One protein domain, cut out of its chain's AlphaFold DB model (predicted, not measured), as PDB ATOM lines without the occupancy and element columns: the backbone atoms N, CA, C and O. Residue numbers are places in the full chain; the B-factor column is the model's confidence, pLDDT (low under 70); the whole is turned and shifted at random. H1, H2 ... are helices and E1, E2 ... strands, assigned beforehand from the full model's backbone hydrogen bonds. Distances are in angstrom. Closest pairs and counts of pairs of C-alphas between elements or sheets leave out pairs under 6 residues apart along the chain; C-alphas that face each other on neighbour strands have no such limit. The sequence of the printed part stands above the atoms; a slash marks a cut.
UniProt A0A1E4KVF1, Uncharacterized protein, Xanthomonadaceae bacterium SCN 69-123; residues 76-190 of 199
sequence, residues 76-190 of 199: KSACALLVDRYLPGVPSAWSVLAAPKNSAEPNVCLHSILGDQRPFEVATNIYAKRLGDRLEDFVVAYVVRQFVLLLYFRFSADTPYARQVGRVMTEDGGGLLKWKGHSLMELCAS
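Overview. This is residues 76 to 190 of the 199 residues of an uncharacterized protein of Xanthomonadaceae bacterium SCN 69-123 (UniProt A0A1E4KVF1). One twisted sheet of five strands forms the core, with helix H3 along one face over E4 and E1, and H1 slantwise on the opposite face over E3. Short H4 packs on H1, and short H2 grazes the sheet near E2. The printed part has 115 residues with four named helices and five named strands, in the order H1 E1 H2 E2 E3 E4 H3 E5 H4; the sheet's order is E2 E3 E4 E1 E5, all antiparallel. The class is mixed and the whole compact, with a radius of gyration of the C-alphas of 13.6 A and spans of 38 by 30 by 29 A.

Along the chain. Find C-alpha 76 at (84.404, 119.452, 93.493); there H1, residues 76 to 85, begins. E1, residues 94 to 102, runs 26.1 A from (83.411, 128.813, 85.420). Then come H2, residues 111 to 114, E2, residues 126 to 130, E3, residues 138 to 144, and E4, residues 147 to 154, 22.7 A. H3, residues 160 to 170, spans 15.6 A, before E5, residues 177 to 181, and H4, residues 184 to 189.

Arrangement. E2, E3 and E4 form a meander, each strand the antiparallel neighbour of the one before: look for N 127 and O 141, 2.9 A, and N 140 and O 151, 2.8 A. Between the antiparallel neighbours E1 and E4, N 97 and O 152 are within hydrogen-bond range at 3.0 A; between the antiparallel neighbours E1 and E5, N 96 and O 179 are within it at 2.8 A. E4, H3 and E5 make a split strand-helix-strand unit, two strands running the same way with E1 between them; its crossover is right-handed. H3's height over the sheet is 9.7 A; its closest C-alpha pair with E1 is Met 169 and Ala 99, 5.8 A. H1 touches H4 at a steep tilt of 54 degrees, closest at the C-alphas of Lys 76 and Cys 188, 5.5 A. In H1, H3 and H4 every O i to N i+4 pair is within hydrogen-bond range; H2 is too short for one.

Size, cuts and confidence. The C-alphas farthest apart, of Gly 89 and Ala 104, are 38.7 A apart. The printed part has no cut, and the link from H2 to E2 is long. Mean pLDDT of the printed part is 72.4; residues 103 to 124 and 156 to 168 are among those under 70.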
ATOM      1  N   LYS A  76      85.431 118.968  92.553       85.19
ATOM      2  CA  LYS A  76      84.404 119.452  93.493       85.19
ATOM      3  C   LYS A  76      85.006 119.807  94.852       85.19
ATOM      4  O   LYS A  76      84.706 120.865  95.396       85.19
ATOM      5  N   SER A  77      85.910 118.966  95.356       86.06
ATOM      6  CA  SER A  77      86.621 119.217  96.618       86.06
ATOM      7  C   SER A  77      87.486 120.484  96.543       86.06
ATOM      8  O   SER A  77      87.450 121.313  97.449       86.06
ATOM      9  N   ALA A  78      88.195 120.690  95.427       87.62
ATOM     10  CA  ALA A  78      88.984 121.900  95.193       87.62
ATOM     11  C   ALA A  78      88.100 123.147  95.042       87.62
ATOM     12  O   ALA A  78      88.434 124.205  95.562       87.62
ATOM     13  N   CYS A  79      86.944 123.027  94.386       85.19
ATOM     14  CA  CYS A  79      85.975 124.112  94.290       85.19
ATOM     15  C   CYS A  79      85.469 124.538  95.673       85.19
ATOM     16  O   CYS A  79      85.469 125.727  95.982       85.19
ATOM     17  N   ALA A  80      85.079 123.579  96.520       83.25
ATOM     18  CA  ALA A  80      84.627 123.861  97.880       83.25
ATOM     19  C   ALA A  80      85.704 124.598  98.694       83.25
ATOM     20  O   ALA A  80      85.398 125.582  99.363       83.25
ATOM     21  N   LEU A  81      86.971 124.186  98.560       84.62
ATOM     22  CA  LEU A  81      88.116 124.874  99.158       84.62
ATOM     23  C   LEU A  81      88.242 126.330  98.672       84.62
ATOM     24  O   LEU A  81      88.443 127.240  99.477       84.62
ATOM     25  N   LEU A  82      88.141 126.559  97.359       84.38
ATOM     26  CA  LEU A  82      88.245 127.898  96.776       84.38
ATOM     27  C   LEU A  82      87.109 128.814  97.242       84.38
ATOM     28  O   LEU A  82      87.372 129.963  97.594       84.38
ATOM     29  N   VAL A  83      85.879 128.300  97.291       81.12
ATOM     30  CA  VAL A  83      84.697 129.040  97.761       81.12
ATOM     31  C   VAL A  83      84.819 129.415  99.237       81.12
ATOM     32  O   VAL A  83      84.561 130.559  99.587       81.12
ATOM     33  N   ASP A  84      85.249 128.488 100.094       80.88
ATOM     34  CA  ASP A  84      85.353 128.729 101.541       80.88
ATOM     35  C   ASP A  84      86.430 129.770 101.902       80.88
ATOM     36  O   ASP A  84      86.314 130.479 102.901       80.88
ATOM     37  N   ARG A  85      87.508 129.866 101.110       76.69
ATOM     38  CA  ARG A  85      88.732 130.570 101.540       76.69
ATOM     39  C   ARG A  85      89.205 131.695 100.646       76.69
ATOM     40  O   ARG A  85      89.862 132.613 101.133       76.69
ATOM     41  N   TYR A  86      88.952 131.605  99.350       78.62
ATOM     42  CA  TYR A  86      89.637 132.447  98.376       78.62
ATOM     43  C   TYR A  86      88.696 133.310  97.551       78.62
ATOM     44  O   TYR A  86      89.136 134.357  97.066       78.62
ATOM     45  N   LEU A  87      87.445 132.882  97.388       77.44
ATOM     46  CA  LEU A  87      86.444 133.570  96.594       77.44
ATOM     47  C   LEU A  87      85.516 134.388  97.505       77.44
ATOM     48  O   LEU A  87      84.792 133.812  98.313       77.44
ATOM     49  N   PRO A  88      85.502 135.727  97.383       70.75
ATOM     50  CA  PRO A  88      84.630 136.590  98.185       70.75
ATOM     51  C   PRO A  88      83.155 136.541  97.746       70.75
ATOM     52  O   PRO A  88      82.288 137.090  98.422       70.75
ATOM     53  N   GLY A  89      82.867 135.908  96.609       71.50
ATOM     54  CA  GLY A  89      81.535 135.707  96.052       71.50
ATOM     55  C   GLY A  89      81.538 134.512  95.102       71.50
ATOM     56  O   GLY A  89      82.586 133.929  94.844       71.50
ATOM     57  N   VAL A  90      80.367 134.132  94.590       67.88
ATOM     58  CA  VAL A  90      80.223 132.994  93.669       67.88
ATOM     59  C   VAL A  90      80.320 133.487  92.218       67.88
ATOM     60  O   VAL A  90      79.397 134.169  91.769       67.88
ATOM     61  N   PRO A  91      81.389 133.145  91.469       72.38
ATOM     62  CA  PRO A  91      81.471 133.378  90.032       72.38
ATOM     63  C   PRO A  91      80.237 132.908  89.251       72.38
ATOM     64  O   PRO A  91      79.764 131.782  89.421       72.38
ATOM     65  N   SER A  92      79.760 133.765  88.342       71.88
ATOM     66  CA  SER A  92      78.603 133.521  87.463       71.88
ATOM     67  C   SER A  92      78.916 132.651  86.243       71.88
ATOM     68  O   SER A  92      78.046 132.375  85.425       71.88
ATOM     69  N   ALA A  93      80.180 132.286  86.055       75.88
ATOM     70  CA  ALA A  93      80.622 131.349  85.040       75.88
ATOM     71  C   ALA A  93      81.938 130.735  85.496       75.88
ATOM     72  O   ALA A  93      82.751 131.385  86.157       75.88
ATOM     73  N   TRP A  94      82.156 129.480  85.131       82.75
ATOM     74  CA  TRP A  94      83.411 128.813  85.420       82.75
ATOM     75  C   TRP A  94      83.763 127.813  84.330       82.75
ATOM     76  O   TRP A  94      82.900 127.224  83.675       82.75
ATOM     77  N   SER A  95      85.059 127.594  84.158       83.38
ATOM     78  CA  SER A  95      85.581 126.435  83.451       83.38
ATOM     79  C   SER A  95      86.774 125.872  84.198       83.38
ATOM     80  O   SER A  95      87.633 126.639  84.627       83.38
ATOM     81  N   VAL A  96      86.840 124.553  84.317       85.81
ATOM     82  CA  VAL A  96      87.972 123.859  84.925       85.81
ATOM     83  C   VAL A  96      88.668 123.027  83.864       85.81
ATOM     84  O   VAL A  96      88.017 122.249  83.168       85.81
ATOM     85  N   LEU A  97      89.983 123.198  83.752       84.69
ATOM     86  CA  LEU A  97      90.853 122.237  83.085       84.69
ATOM     87  C   LEU A  97      91.489 121.346  84.145       84.69
ATOM     88  O   LEU A  97      91.984 121.857  85.148       84.69
ATOM     89  N   ALA A  98      91.498 120.042  83.916       84.75
ATOM     90  CA  ALA A  98      92.184 119.075  84.751       84.75
ATOM     91  C   ALA A  98      93.214 118.302  83.938       84.75
ATOM     92  O   ALA A  98      92.900 117.759  82.882       84.75
ATOM     93  N   ALA A  99      94.433 118.248  84.462       81.38
ATOM     94  CA  ALA A  99      95.535 117.490  83.896       81.38
ATOM     95  C   ALA A  99      96.084 116.542  84.973       81.38
ATOM     96  O   ALA A  99      96.857 116.983  85.835       81.38
ATOM     97  N   PRO A 100      95.665 115.264  84.976       78.62
ATOM     98  CA  PRO A 100      96.371 114.228  85.709       78.62
ATOM     99  C   PRO A 100      97.743 114.016  85.059       78.62
ATOM    100  O   PRO A 100      97.859 113.876  83.842       78.62
ATOM    101  N   LYS A 101      98.797 114.026  85.873       76.00
ATOM    102  CA  LYS A 101     100.183 113.862  85.445       76.00
ATOM    103  C   LYS A 101     100.891 112.858  86.339       76.00
ATOM    104  O   LYS A 101     100.854 112.969  87.565       76.00
ATOM    105  N   ASN A 102     101.612 111.938  85.713       70.88
ATOM    106  CA  ASN A 102     102.657 111.190  86.393       70.88
ATOM    107  C   ASN A 102     103.979 111.918  86.215       70.88
ATOM    108  O   ASN A 102     104.312 112.363  85.120       70.88
ATOM    109  N   SER A 103     104.752 111.995  87.280       62.22
ATOM    110  CA  SER A 103     106.131 112.435  87.242       62.22
ATOM    111  C   SER A 103     107.049 111.248  87.467       62.22
ATOM    112  O   SER A 103     106.804 110.400  88.326       62.22
ATOM    113  N   ALA A 104     108.141 111.208  86.710       57.66
ATOM    114  CA  ALA A 104     109.236 110.291  86.993       57.66
ATOM    115  C   ALA A 104     109.877 110.595  88.362       57.66
ATOM    116  O   ALA A 104     110.375 109.689  89.035       57.66
ATOM    117  N   GLU A 105     109.824 111.853  88.809       55.31
ATOM    118  CA  GLU A 105     110.401 112.275  90.077       55.31
ATOM    119  C   GLU A 105     109.404 112.098  91.236       55.31
ATOM    120  O   GLU A 105     108.226 112.440  91.118       55.31
ATOM    121  N   PRO A 106     109.852 111.576  92.392       47.91
ATOM    122  CA  PRO A 106     108.990 111.319  93.547       47.91
ATOM    123  C   PRO A 106     108.397 112.582  94.181       47.91
ATOM    124  O   PRO A 106     107.435 112.466  94.937       47.91
ATOM    125  N   ASN A 107     108.947 113.757  93.858       55.28
ATOM    126  CA  ASN A 107     108.449 115.065  94.257       55.28
ATOM    127  C   ASN A 107     108.331 115.931  93.008       55.28
ATOM    128  O   ASN A 107     109.331 116.425  92.497       55.28
ATOM    129  N   VAL A 108     107.113 116.125  92.513       58.00
ATOM    130  CA  VAL A 108     106.901 116.985  91.348       58.00
ATOM    131  C   VAL A 108     107.289 118.413  91.706       58.00
ATOM    132  O   VAL A 108     106.685 119.025  92.590       58.00
ATOM    133  N   CYS A 109     108.298 118.954  91.022       59.22
ATOM    134  CA  CYS A 109     108.697 120.346  91.178       59.22
ATOM    135  C   CYS A 109     107.623 121.254  90.569       59.22
ATOM    136  O   CYS A 109     107.656 121.612  89.394       59.22
ATOM    137  N   LEU A 110     106.640 121.627  91.385       65.00
ATOM    138  CA  LEU A 110     105.568 122.532  90.981       65.00
ATOM    139  C   LEU A 110     105.956 124.005  91.095       65.00
ATOM    140  O   LEU A 110     105.118 124.858  90.829       65.00
ATOM    141  N   HIS A 111     107.202 124.327  91.455       66.44
ATOM    142  CA  HIS A 111     107.653 125.709  91.626       66.44
ATOM    143  C   HIS A 111     107.453 126.553  90.353       66.44
ATOM    144  O   HIS A 111     107.081 127.719  90.439       66.44
ATOM    145  N   SER A 112     107.576 125.965  89.160       62.62
ATOM    146  CA  SER A 112     107.305 126.662  87.891       62.62
ATOM    147  C   SER A 112     105.845 127.119  87.731       62.62
ATOM    148  O   SER A 112     105.581 128.109  87.053       62.62
ATOM    149  N   ILE A 113     104.893 126.435  88.374       65.44
ATOM    150  CA  ILE A 113     103.451 126.714  88.292       65.44
ATOM    151  C   ILE A 113     102.992 127.466  89.551       65.44
ATOM    152  O   ILE A 113     102.391 128.544  89.497       65.44
ATOM    153  N   LEU A 114     103.323 126.914  90.712       69.50
ATOM    154  CA  LEU A 114     102.876 127.346  92.027       69.50
ATOM    155  C   LEU A 114     103.845 128.318  92.713       69.50
ATOM    156  O   LEU A 114     103.426 129.038  93.607       69.50
ATOM    157  N   GLY A 115     105.096 128.453  92.275       68.81
ATOM    158  CA  GLY A 115     106.102 129.241  93.001       68.81
ATOM    159  C   GLY A 115     106.348 128.697  94.413       68.81
ATOM    160  O   GLY A 115     106.259 127.493  94.640       68.81
ATOM    161  N   ASP A 116     106.603 129.587  95.374       68.19
ATOM    162  CA  ASP A 116     106.926 129.244  96.774       68.19
ATOM    163  C   ASP A 116     105.701 128.942  97.659       68.19
ATOM    164  O   ASP A 116     105.715 129.158  98.874       68.19
ATOM    165  N   GLN A 117     104.602 128.475  97.063       66.75
ATOM    166  CA  GLN A 117     103.382 128.185  97.812       66.75
ATOM    167  C   GLN A 117     103.588 127.003  98.759       66.75
ATOM    168  O   GLN A 117     104.103 125.952  98.380       66.75
ATOM    169  N   ARG A 118     103.134 127.170 100.002       64.75
ATOM    170  CA  ARG A 118     103.068 126.079 100.978       64.75
ATOM    171  C   ARG A 118     101.777 125.283 100.770       64.75
ATOM    172  O   ARG A 118     100.775 125.874 100.362       64.75
ATOM    173  N   PRO A 119     101.774 123.971 101.058       67.94
ATOM    174  CA  PRO A 119     100.550 123.192 100.987       67.94
ATOM    175  C   PRO A 119      99.528 123.738 101.990       67.94
ATOM    176  O   PRO A 119      99.856 124.010 103.146       67.94
ATOM    177  N   PHE A 120      98.288 123.887 101.532       67.81
ATOM    178  CA  PHE A 120      97.126 124.231 102.343       67.81
ATOM    179  C   PHE A 120      96.834 123.133 103.372       67.81
ATOM    180  O   PHE A 120      96.623 123.417 104.548       67.81
ATOM    181  N   GLU A 121      96.872 121.874 102.935       64.94
ATOM    182  CA  GLU A 121      96.714 120.709 103.799       64.94
ATOM    183  C   GLU A 121      97.950 119.818 103.663       64.94
ATOM    184  O   GLU A 121      98.192 119.215 102.620       64.94
ATOM    185  N   VAL A 122      98.759 119.752 104.724       60.53
ATOM    186  CA  VAL A 122     100.054 119.045 104.730       60.53
ATOM    187  C   VAL A 122      99.883 117.530 104.564       60.53
ATOM    188  O   VAL A 122     100.730 116.873 103.969       60.53
ATOM    189  N   ALA A 123      98.772 116.963 105.047       61.16
ATOM    190  CA  ALA A 123      98.512 115.525 104.959       61.16
ATOM    191  C   ALA A 123      98.214 115.050 103.525       61.16
ATOM    192  O   ALA A 123      98.483 113.900 103.182       61.16
ATOM    193  N   THR A 124      97.657 115.926 102.689       61.38
ATOM    194  CA  THR A 124      97.200 115.621 101.322       61.38
ATOM    195  C   THR A 124      97.940 116.427 100.254       61.38
ATOM    196  O   THR A 124      97.697 116.219  99.066       61.38
ATOM    197  N   ASN A 125      98.874 117.294 100.671       75.81
ATOM    198  CA  ASN A 125      99.699 118.167  99.836       75.81
ATOM    199  C   ASN A 125      98.871 118.878  98.757       75.81
ATOM    200  O   ASN A 125      99.164 118.797  97.562       75.81
ATOM    201  N   ILE A 126      97.807 119.549  99.200       83.44
ATOM    202  CA  ILE A 126      96.982 120.393  98.336       83.44
ATOM    203  C   ILE A 126      97.621 121.768  98.273       83.44
ATOM    204  O   ILE A 126      97.862 122.379  99.309       83.44
ATOM    205  N   TYR A 127      97.842 122.286  97.077       85.56
ATOM    206  CA  TYR A 127      98.341 123.636  96.866       85.56
ATOM    207  C   TYR A 127      97.305 124.440  96.100       85.56
ATOM    208  O   TYR A 127      96.685 123.912  95.183       85.56
ATOM    209  N   ALA A 128      97.147 125.714  96.437       85.56
ATOM    210  CA  ALA A 128      96.285 126.629  95.706       85.56
ATOM    211  C   ALA A 128      97.030 127.942  95.467       85.56
ATOM    212  O   ALA A 128      97.626 128.507  96.382       85.56
ATOM    213  N   LYS A 129      96.989 128.436  94.233       83.94
ATOM    214  CA  LYS A 129      97.592 129.706  93.840       83.94
ATOM    215  C   LYS A 129      96.601 130.522  93.033       83.94
ATOM    216  O   LYS A 129      96.066 130.042  92.037       83.94
ATOM    217  N   ARG A 130      96.419 131.775  93.440       81.81
ATOM    218  CA  ARG A 130      95.719 132.785  92.644       81.81
ATOM    219  C   ARG A 130      96.612 133.249  91.496       81.81
ATOM    220  O   ARG A 130      97.805 133.484  91.709       81.81
ATOM    221  N   LEU A 131      96.053 133.383  90.299       78.25
ATOM    222  CA  LEU A 131      96.782 133.854  89.125       78.25
ATOM    223  C   LEU A 131      96.498 135.335  88.846       78.25
ATOM    224  O   LEU A 131      95.427 135.705  88.373       78.25
ATOM    225  N   GLY A 132      97.512 136.172  89.077       68.12
ATOM    226  CA  GLY A 132      97.467 137.614  88.835       68.12
ATOM    227  C   GLY A 132      96.879 138.432  89.990       68.12
ATOM    228  O   GLY A 132      96.403 137.895  90.988       68.12
ATOM    229  N   ASP A 133      96.923 139.758  89.834       58.91
ATOM    230  CA  ASP A 133      96.583 140.711  90.906       58.91
ATOM    231  C   ASP A 133      95.101 141.123  90.916       58.91
ATOM    232  O   ASP A 133      94.609 141.681  91.895       58.91
ATOM    233  N   ARG A 134      94.384 140.881  89.808       55.00
ATOM    234  CA  ARG A 134      92.990 141.321  89.591       55.00
ATOM    235  C   ARG A 134      92.062 140.261  88.995       55.00
ATOM    236  O   ARG A 134      90.862 140.500  88.947       55.00
ATOM    237  N   LEU A 135      92.595 139.138  88.509       56.38
ATOM    238  CA  LEU A 135      91.809 138.090  87.856       56.38
ATOM    239  C   LEU A 135      91.638 136.911  88.811       56.38
ATOM    240  O   LEU A 135      92.563 136.508  89.509       56.38
ATOM    241  N   GLU A 136      90.412 136.408  88.867       70.81
ATOM    242  CA  GLU A 136      89.922 135.469  89.877       70.81
ATOM    243  C   GLU A 136      90.348 134.023  89.612       70.81
ATOM    244  O   GLU A 136      89.893 133.123  90.298       70.81
ATOM    245  N   ASP A 137      91.198 133.761  88.624       82.94
ATOM    246  CA  ASP A 137      91.553 132.397  88.257       82.94
ATOM    247  C   ASP A 137      92.493 131.754  89.297       82.94
ATOM    248  O   ASP A 137      93.352 132.409  89.902       82.94
ATOM    249  N   PHE A 138      92.372 130.438  89.472       85.31
ATOM    250  CA  PHE A 138      93.181 129.667  90.416       85.31
ATOM    251  C   PHE A 138      93.795 128.441  89.764       85.31
ATOM    252  O   PHE A 138      93.173 127.765  88.948       85.31
ATOM    253  N   VAL A 139      95.002 128.102  90.202       86.44
ATOM    254  CA  VAL A 139      95.563 126.765  90.017       86.44
ATOM    255  C   VAL A 139      95.525 126.050  91.352       86.44
ATOM    256  O   VAL A 139      96.038 126.561  92.346       86.44
ATOM    257  N   VAL A 140      94.930 124.865  91.361       88.06
ATOM    258  CA  VAL A 140      94.953 123.938  92.486       88.06
ATOM    259  C   VAL A 140      95.727 122.697  92.064       88.06
ATOM    260  O   VAL A 140      95.531 122.189  90.965       88.06
ATOM    261  N   ALA A 141      96.615 122.207  92.920       86.62
ATOM    262  CA  ALA A 141      97.359 120.982  92.680       86.62
ATOM    263  C   ALA A 141      97.164 120.015  93.842       86.62
ATOM    264  O   ALA A 141      97.392 120.380  94.993       86.62
ATOM    265  N   TYR A 142      96.799 118.778  93.526       85.44
ATOM    266  CA  TYR A 142      96.913 117.660  94.456       85.44
ATOM    267  C   TYR A 142      98.208 116.914  94.167       85.44
ATOM    268  O   TYR A 142      98.401 116.477  93.033       85.44
ATOM    269  N   VAL A 143      99.072 116.747  95.170       79.56
ATOM    270  CA  VAL A 143     100.376 116.086  95.003       79.56
ATOM    271  C   VAL A 143     100.454 114.836  95.863       79.56
ATOM    272  O   VAL A 143     100.461 114.902  97.088       79.56
ATOM    273  N   VAL A 144     100.562 113.670  95.232       75.25
ATOM    274  CA  VAL A 144     100.655 112.390  95.939       75.25
ATOM    275  C   VAL A 144     101.782 111.555  95.351       75.25
ATOM    276  O   VAL A 144     101.603 110.836  94.368       75.25
ATOM    277  N   ARG A 145     102.951 111.600  96.006       74.50
ATOM    278  CA  ARG A 145     104.190 110.971  95.518       74.50
ATOM    279  C   ARG A 145     104.490 111.440  94.081       74.50
ATOM    280  O   ARG A 145     104.567 112.635  93.829       74.50
ATOM    281  N   GLN A 146     104.584 110.491  93.149       72.50
ATOM    282  CA  GLN A 146     104.828 110.689  91.720       72.50
ATOM    283  C   GLN A 146     103.590 111.143  90.931       72.50
ATOM    284  O   GLN A 146     103.700 111.382  89.736       72.50
ATOM    285  N   PHE A 147     102.411 111.250  91.548       76.81
ATOM    286  CA  PHE A 147     101.195 111.681  90.861       76.81
ATOM    287  C   PHE A 147     100.839 113.125  91.218       76.81
ATOM    288  O   PHE A 147     100.851 113.506  92.393       76.81
ATOM    289  N   VAL A 148     100.456 113.909  90.211       81.25
ATOM    290  CA  VAL A 148      99.882 115.244  90.384       81.25
ATOM    291  C   VAL A 148      98.600 115.376  89.587       81.25
ATOM    292  O   VAL A 148      98.580 115.128  88.388       81.25
ATOM    293  N   LEU A 149      97.550 115.872  90.234       84.50
ATOM    294  CA  LEU A 149      96.390 116.409  89.534       84.50
ATOM    295  C   LEU A 149      96.451 117.932  89.575       84.50
ATOM    296  O   LEU A 149      96.270 118.530  90.637       84.50
ATOM    297  N   LEU A 150      96.686 118.546  88.416       85.25
ATOM    298  CA  LEU A 150      96.588 119.991  88.237       85.25
ATOM    299  C   LEU A 150      95.170 120.359  87.819       85.25
ATOM    300  O   LEU A 150      94.642 119.802  86.860       85.25
ATOM    301  N   LEU A 151      94.585 121.327  88.510       88.25
ATOM    302  CA  LEU A 151      93.283 121.902  88.220       88.25
ATOM    303  C   LEU A 151      93.451 123.397  87.974       88.25
ATOM    304  O   LEU A 151      93.919 124.123  88.849       88.25
ATOM    305  N   TYR A 152      93.039 123.869  86.808       87.06
ATOM    306  CA  TYR A 152      92.985 125.289  86.491       87.06
ATOM    307  C   TYR A 152      91.531 125.744  86.480       87.06
ATOM    308  O   TYR A 152      90.776 125.415  85.566       87.06
ATOM    309  N   PHE A 153      91.150 126.484  87.515       86.81
ATOM    310  CA  PHE A 153      89.854 127.128  87.658       86.81
ATOM    311  C   PHE A 153      89.903 128.497  86.993       86.81
ATOM    312  O   PHE A 153      90.624 129.389  87.439       86.81
ATOM    313  N   ARG A 154      89.110 128.661  85.939       84.50
ATOM    314  CA  ARG A 154      88.950 129.923  85.224       84.50
ATOM    315  C   ARG A 154      87.555 130.475  85.465       84.50
ATOM    316  O   ARG A 154      86.573 129.798  85.156       84.50
ATOM    317  N   PHE A 155      87.486 131.700  85.972       80.38
ATOM    318  CA  PHE A 155      86.235 132.416  86.255       80.38
ATOM    319  C   PHE A 155      86.066 133.654  85.370       80.38
ATOM    320  O   PHE A 155      84.948 134.092  85.110       80.38
ATOM    321  N   SER A 156      87.173 134.182  84.844       68.62
ATOM    322  CA  SER A 156      87.182 135.320  83.925       68.62
ATOM    323  C   SER A 156      87.255 134.896  82.448       68.62
ATOM    324  O   SER A 156      87.652 133.776  82.117       68.62
ATOM    325  N   ALA A 157      86.845 135.787  81.535       64.56
ATOM    326  CA  ALA A 157      87.013 135.579  80.094       64.56
ATOM    327  C   ALA A 157      88.501 135.479  79.696       64.56
ATOM    328  O   ALA A 157      89.376 135.936  80.422       64.56
ATOM    329  N   ASP A 158      88.761 134.872  78.531       59.75
ATOM    330  CA  ASP A 158      90.064 134.384  78.055       59.75
ATOM    331  C   ASP A 158      91.272 135.277  78.409       59.75
ATOM    332  O   ASP A 158      91.485 136.348  77.837       59.75
ATOM    333  N   THR A 159      92.084 134.821  79.366       60.47
ATOM    334  CA  THR A 159      93.261 135.547  79.850       60.47
ATOM    335  C   THR A 159      94.533 135.040  79.154       60.47
ATOM    336  O   THR A 159      94.615 133.873  78.758       60.47
ATOM    337  N   PRO A 160      95.593 135.860  79.016       64.00
ATOM    338  CA  PRO A 160      96.906 135.381  78.567       64.00
ATOM    339  C   PRO A 160      97.442 134.210  79.413       64.00
ATOM    340  O   PRO A 160      98.112 133.322  78.882       64.00
ATOM    341  N   TYR A 161      97.081 134.167  80.701       64.25
ATOM    342  CA  TYR A 161      97.405 133.073  81.616       64.25
ATOM    343  C   TYR A 161      96.699 131.766  81.247       64.25
ATOM    344  O   TYR A 161      97.339 130.720  81.302       64.25
ATOM    345  N   ALA A 162      95.443 131.807  80.789       62.12
ATOM    346  CA  ALA A 162      94.724 130.616  80.330       62.12
ATOM    347  C   ALA A 162      95.474 129.893  79.200       62.12
ATOM    348  O   ALA A 162      95.552 128.666  79.183       62.12
ATOM    349  N   ARG A 163      96.086 130.653  78.281       66.06
ATOM    350  CA  ARG A 163      96.898 130.095  77.189       66.06
ATOM    351  C   ARG A 163      98.210 129.492  77.681       66.06
ATOM    352  O   ARG A 163      98.604 128.436  77.195       66.06
ATOM    353  N   GLN A 164      98.884 130.138  78.630       66.75
ATOM    354  CA  GLN A 164     100.143 129.637  79.187       66.75
ATOM    355  C   GLN A 164      99.929 128.390  80.054       66.75
ATOM    356  O   GLN A 164     100.621 127.394  79.871       66.75
ATOM    357  N   VAL A 165      98.941 128.420  80.951       67.81
ATOM    358  CA  VAL A 165      98.569 127.276  81.792       67.81
ATOM    359  C   VAL A 165      98.050 126.133  80.926       67.81
ATOM    360  O   VAL A 165      98.474 125.001  81.118       67.81
ATOM    361  N   GLY A 166      97.225 126.432  79.917       65.62
ATOM    362  CA  GLY A 166      96.787 125.456  78.922       65.62
ATOM    363  C   GLY A 166      97.964 124.735  78.265       65.62
ATOM    364  O   GLY A 166      97.988 123.512  78.285       65.62
ATOM    365  N   ARG A 167      98.980 125.470  77.783       67.94
ATOM    366  CA  ARG A 167     100.198 124.874  77.200       67.94
ATOM    367  C   ARG A 167     100.904 123.938  78.174       67.94
ATOM    368  O   ARG A 167     101.062 122.769  77.847       67.94
ATOM    369  N   VAL A 168     101.210 124.407  79.384       67.31
ATOM    370  CA  VAL A 168     101.879 123.594  80.419       67.31
ATOM    371  C   VAL A 168     101.056 122.355  80.786       67.31
ATOM    372  O   VAL A 168     101.609 121.290  81.049       67.31
ATOM    373  N   MET A 169      99.728 122.459  80.808       70.44
ATOM    374  CA  MET A 169      98.844 121.323  81.086       70.44
ATOM    375  C   MET A 169      98.796 120.321  79.923       70.44
ATOM    376  O   MET A 169      98.663 119.131  80.186       70.44
ATOM    377  N   THR A 170      98.959 120.774  78.676       66.44
ATOM    378  CA  THR A 170      98.926 119.931  77.465       66.44
ATOM    379  C   THR A 170     100.288 119.404  76.997       66.44
ATOM    380  O   THR A 170     100.320 118.465  76.208       66.44
ATOM    381  N   GLU A 171     101.401 119.987  77.457       62.81
ATOM    382  CA  GLU A 171     102.764 119.700  76.965       62.81
ATOM    383  C   GLU A 171     103.202 118.235  77.146       62.81
ATOM    384  O   GLU A 171     103.997 117.746  76.349       62.81
ATOM    385  N   ASP A 172     102.622 117.509  78.108       55.94
ATOM    386  CA  ASP A 172     102.998 116.118  78.414       55.94
ATOM    387  C   ASP A 172     102.021 115.065  77.853       55.94
ATOM    388  O   ASP A 172     102.091 113.895  78.224       55.94
ATOM    389  N   GLY A 173     101.068 115.455  76.995       48.03
ATOM    390  CA  GLY A 173     100.129 114.518  76.355       48.03
ATOM    391  C   GLY A 173      99.149 113.806  77.305       48.03
ATOM    392  O   GLY A 173      98.453 112.887  76.881       48.03
ATOM    393  N   GLY A 174      99.081 114.216  78.576       52.88
ATOM    394  CA  GLY A 174      98.101 113.709  79.537       52.88
ATOM    395  C   GLY A 174      96.673 114.068  79.123       52.88
ATOM    396  O   GLY A 174      96.429 115.159  78.605       52.88
ATOM    397  N   GLY A 175      95.726 113.149  79.346       61.59
ATOM    398  CA  GLY A 175      94.311 113.360  79.035       61.59
ATOM    399  C   GLY A 175      93.781 114.612  79.732       61.59
ATOM    400  O   GLY A 175      93.710 114.662  80.958       61.59
ATOM    401  N   LEU A 176      93.446 115.639  78.952       69.88
ATOM    402  CA  LEU A 176      92.929 116.896  79.475       69.88
ATOM    403  C   LEU A 176      91.419 116.769  79.647       69.88
ATOM    404  O   LEU A 176      90.697 116.635  78.666       69.88
ATOM    405  N   LEU A 177      90.934 116.858  80.883       73.69
ATOM    406  CA  LEU A 177      89.500 116.911  81.146       73.69
ATOM    407  C   LEU A 177      89.059 118.368  81.265       73.69
ATOM    408  O   LEU A 177      89.724 119.183  81.911       73.69
ATOM    409  N   LYS A 178      87.932 118.707  80.636       78.38
ATOM    410  CA  LYS A 178      87.393 120.066  80.629       78.38
ATOM    411  C   LYS A 178      85.933 120.093  81.041       78.38
ATOM    412  O   LYS A 178      85.076 119.477  80.412       78.38
ATOM    413  N   TRP A 179      85.645 120.928  82.031       81.56
ATOM    414  CA  TRP A 179      84.292 121.186  82.510       81.56
ATOM    415  C   TRP A 179      83.970 122.670  82.444       81.56
ATOM    416  O   TRP A 179      84.862 123.512  82.559       81.56
ATOM    417  N   LYS A 180      82.693 122.998  82.247       81.38
ATOM    418  CA  LYS A 180      82.181 124.371  82.278       81.38
ATOM    419  C   LYS A 180      80.776 124.398  82.869       81.38
ATOM    420  O   LYS A 180      80.026 123.443  82.684       81.38
ATOM    421  N   GLY A 181      80.422 125.501  83.514       77.88
ATOM    422  CA  GLY A 181      79.095 125.706  84.087       77.88
ATOM    423  C   GLY A 181      78.772 127.181  84.296       77.88
ATOM    424  O   GLY A 181      79.616 128.056  84.076       77.88
ATOM    425  N   HIS A 182      77.535 127.442  84.711       75.19
ATOM    426  CA  HIS A 182      76.977 128.792  84.862       75.19
ATOM    427  C   HIS A 182      76.887 129.214  86.335       75.19
ATOM    428  O   HIS A 182      76.559 130.351  86.652       75.19
ATOM    429  N   SER A 183      77.190 128.306  87.261       73.62
ATOM    430  CA  SER A 183      77.319 128.613  88.683       73.62
ATOM    431  C   SER A 183      78.215 127.588  89.367       73.62
ATOM    432  O   SER A 183      78.082 126.388  89.125       73.62
ATOM    433  N   LEU A 184      79.129 128.021  90.245       69.56
ATOM    434  CA  LEU A 184      79.944 127.075  91.027       69.56
ATOM    435  C   LEU A 184      79.095 126.196  91.954       69.56
ATOM    436  O   LEU A 184      79.504 125.086  92.287       69.56
ATOM    437  N   MET A 185      77.892 126.640  92.328       68.69
ATOM    438  CA  MET A 185      76.970 125.799  93.092       68.69
ATOM    439  C   MET A 185      76.516 124.579  92.285       68.69
ATOM    440  O   MET A 185      76.331 123.519  92.874       68.69
ATOM    441  N   GLU A 186      76.411 124.681  90.953       73.06
ATOM    442  CA  GLU A 186      76.139 123.521  90.092       73.06
ATOM    443  C   GLU A 186      77.269 122.495  90.211       73.06
ATOM    444  O   GLU A 186      77.010 121.297  90.347       73.06
ATOM    445  N   LEU A 187      78.526 122.961  90.202       71.00
ATOM    446  CA  LEU A 187      79.702 122.099  90.321       71.00
ATOM    447  C   LEU A 187      79.649 121.295  91.622       71.00
ATOM    448  O   LEU A 187      79.793 120.073  91.583       71.00
ATOM    449  N   CYS A 188      79.375 121.971  92.741       67.06
ATOM    450  CA  CYS A 188      79.287 121.366  94.070       67.06
ATOM    451  C   CYS A 188      78.058 120.461  94.257       67.06
ATOM    452  O   CYS A 188      78.157 119.457  94.956       67.06
ATOM    453  N   ALA A 189      76.914 120.800  93.654       64.88
ATOM    454  CA  ALA A 189      75.643 120.100  93.862       64.88
ATOM    455  C   ALA A 189      75.395 118.931  92.895       64.88
ATOM    456  O   ALA A 189      74.499 118.125  93.140       64.88
ATOM    457  N   SER A 190      76.151 118.822  91.796       58.97
ATOM    458  CA  SER A 190      75.931 117.763  90.807       58.97
ATOM    459  C   SER A 190      76.230 116.373  91.398       58.97
ATOM    460  O   SER A 190      77.366 116.133  91.820       58.97
TER     461      SER A 190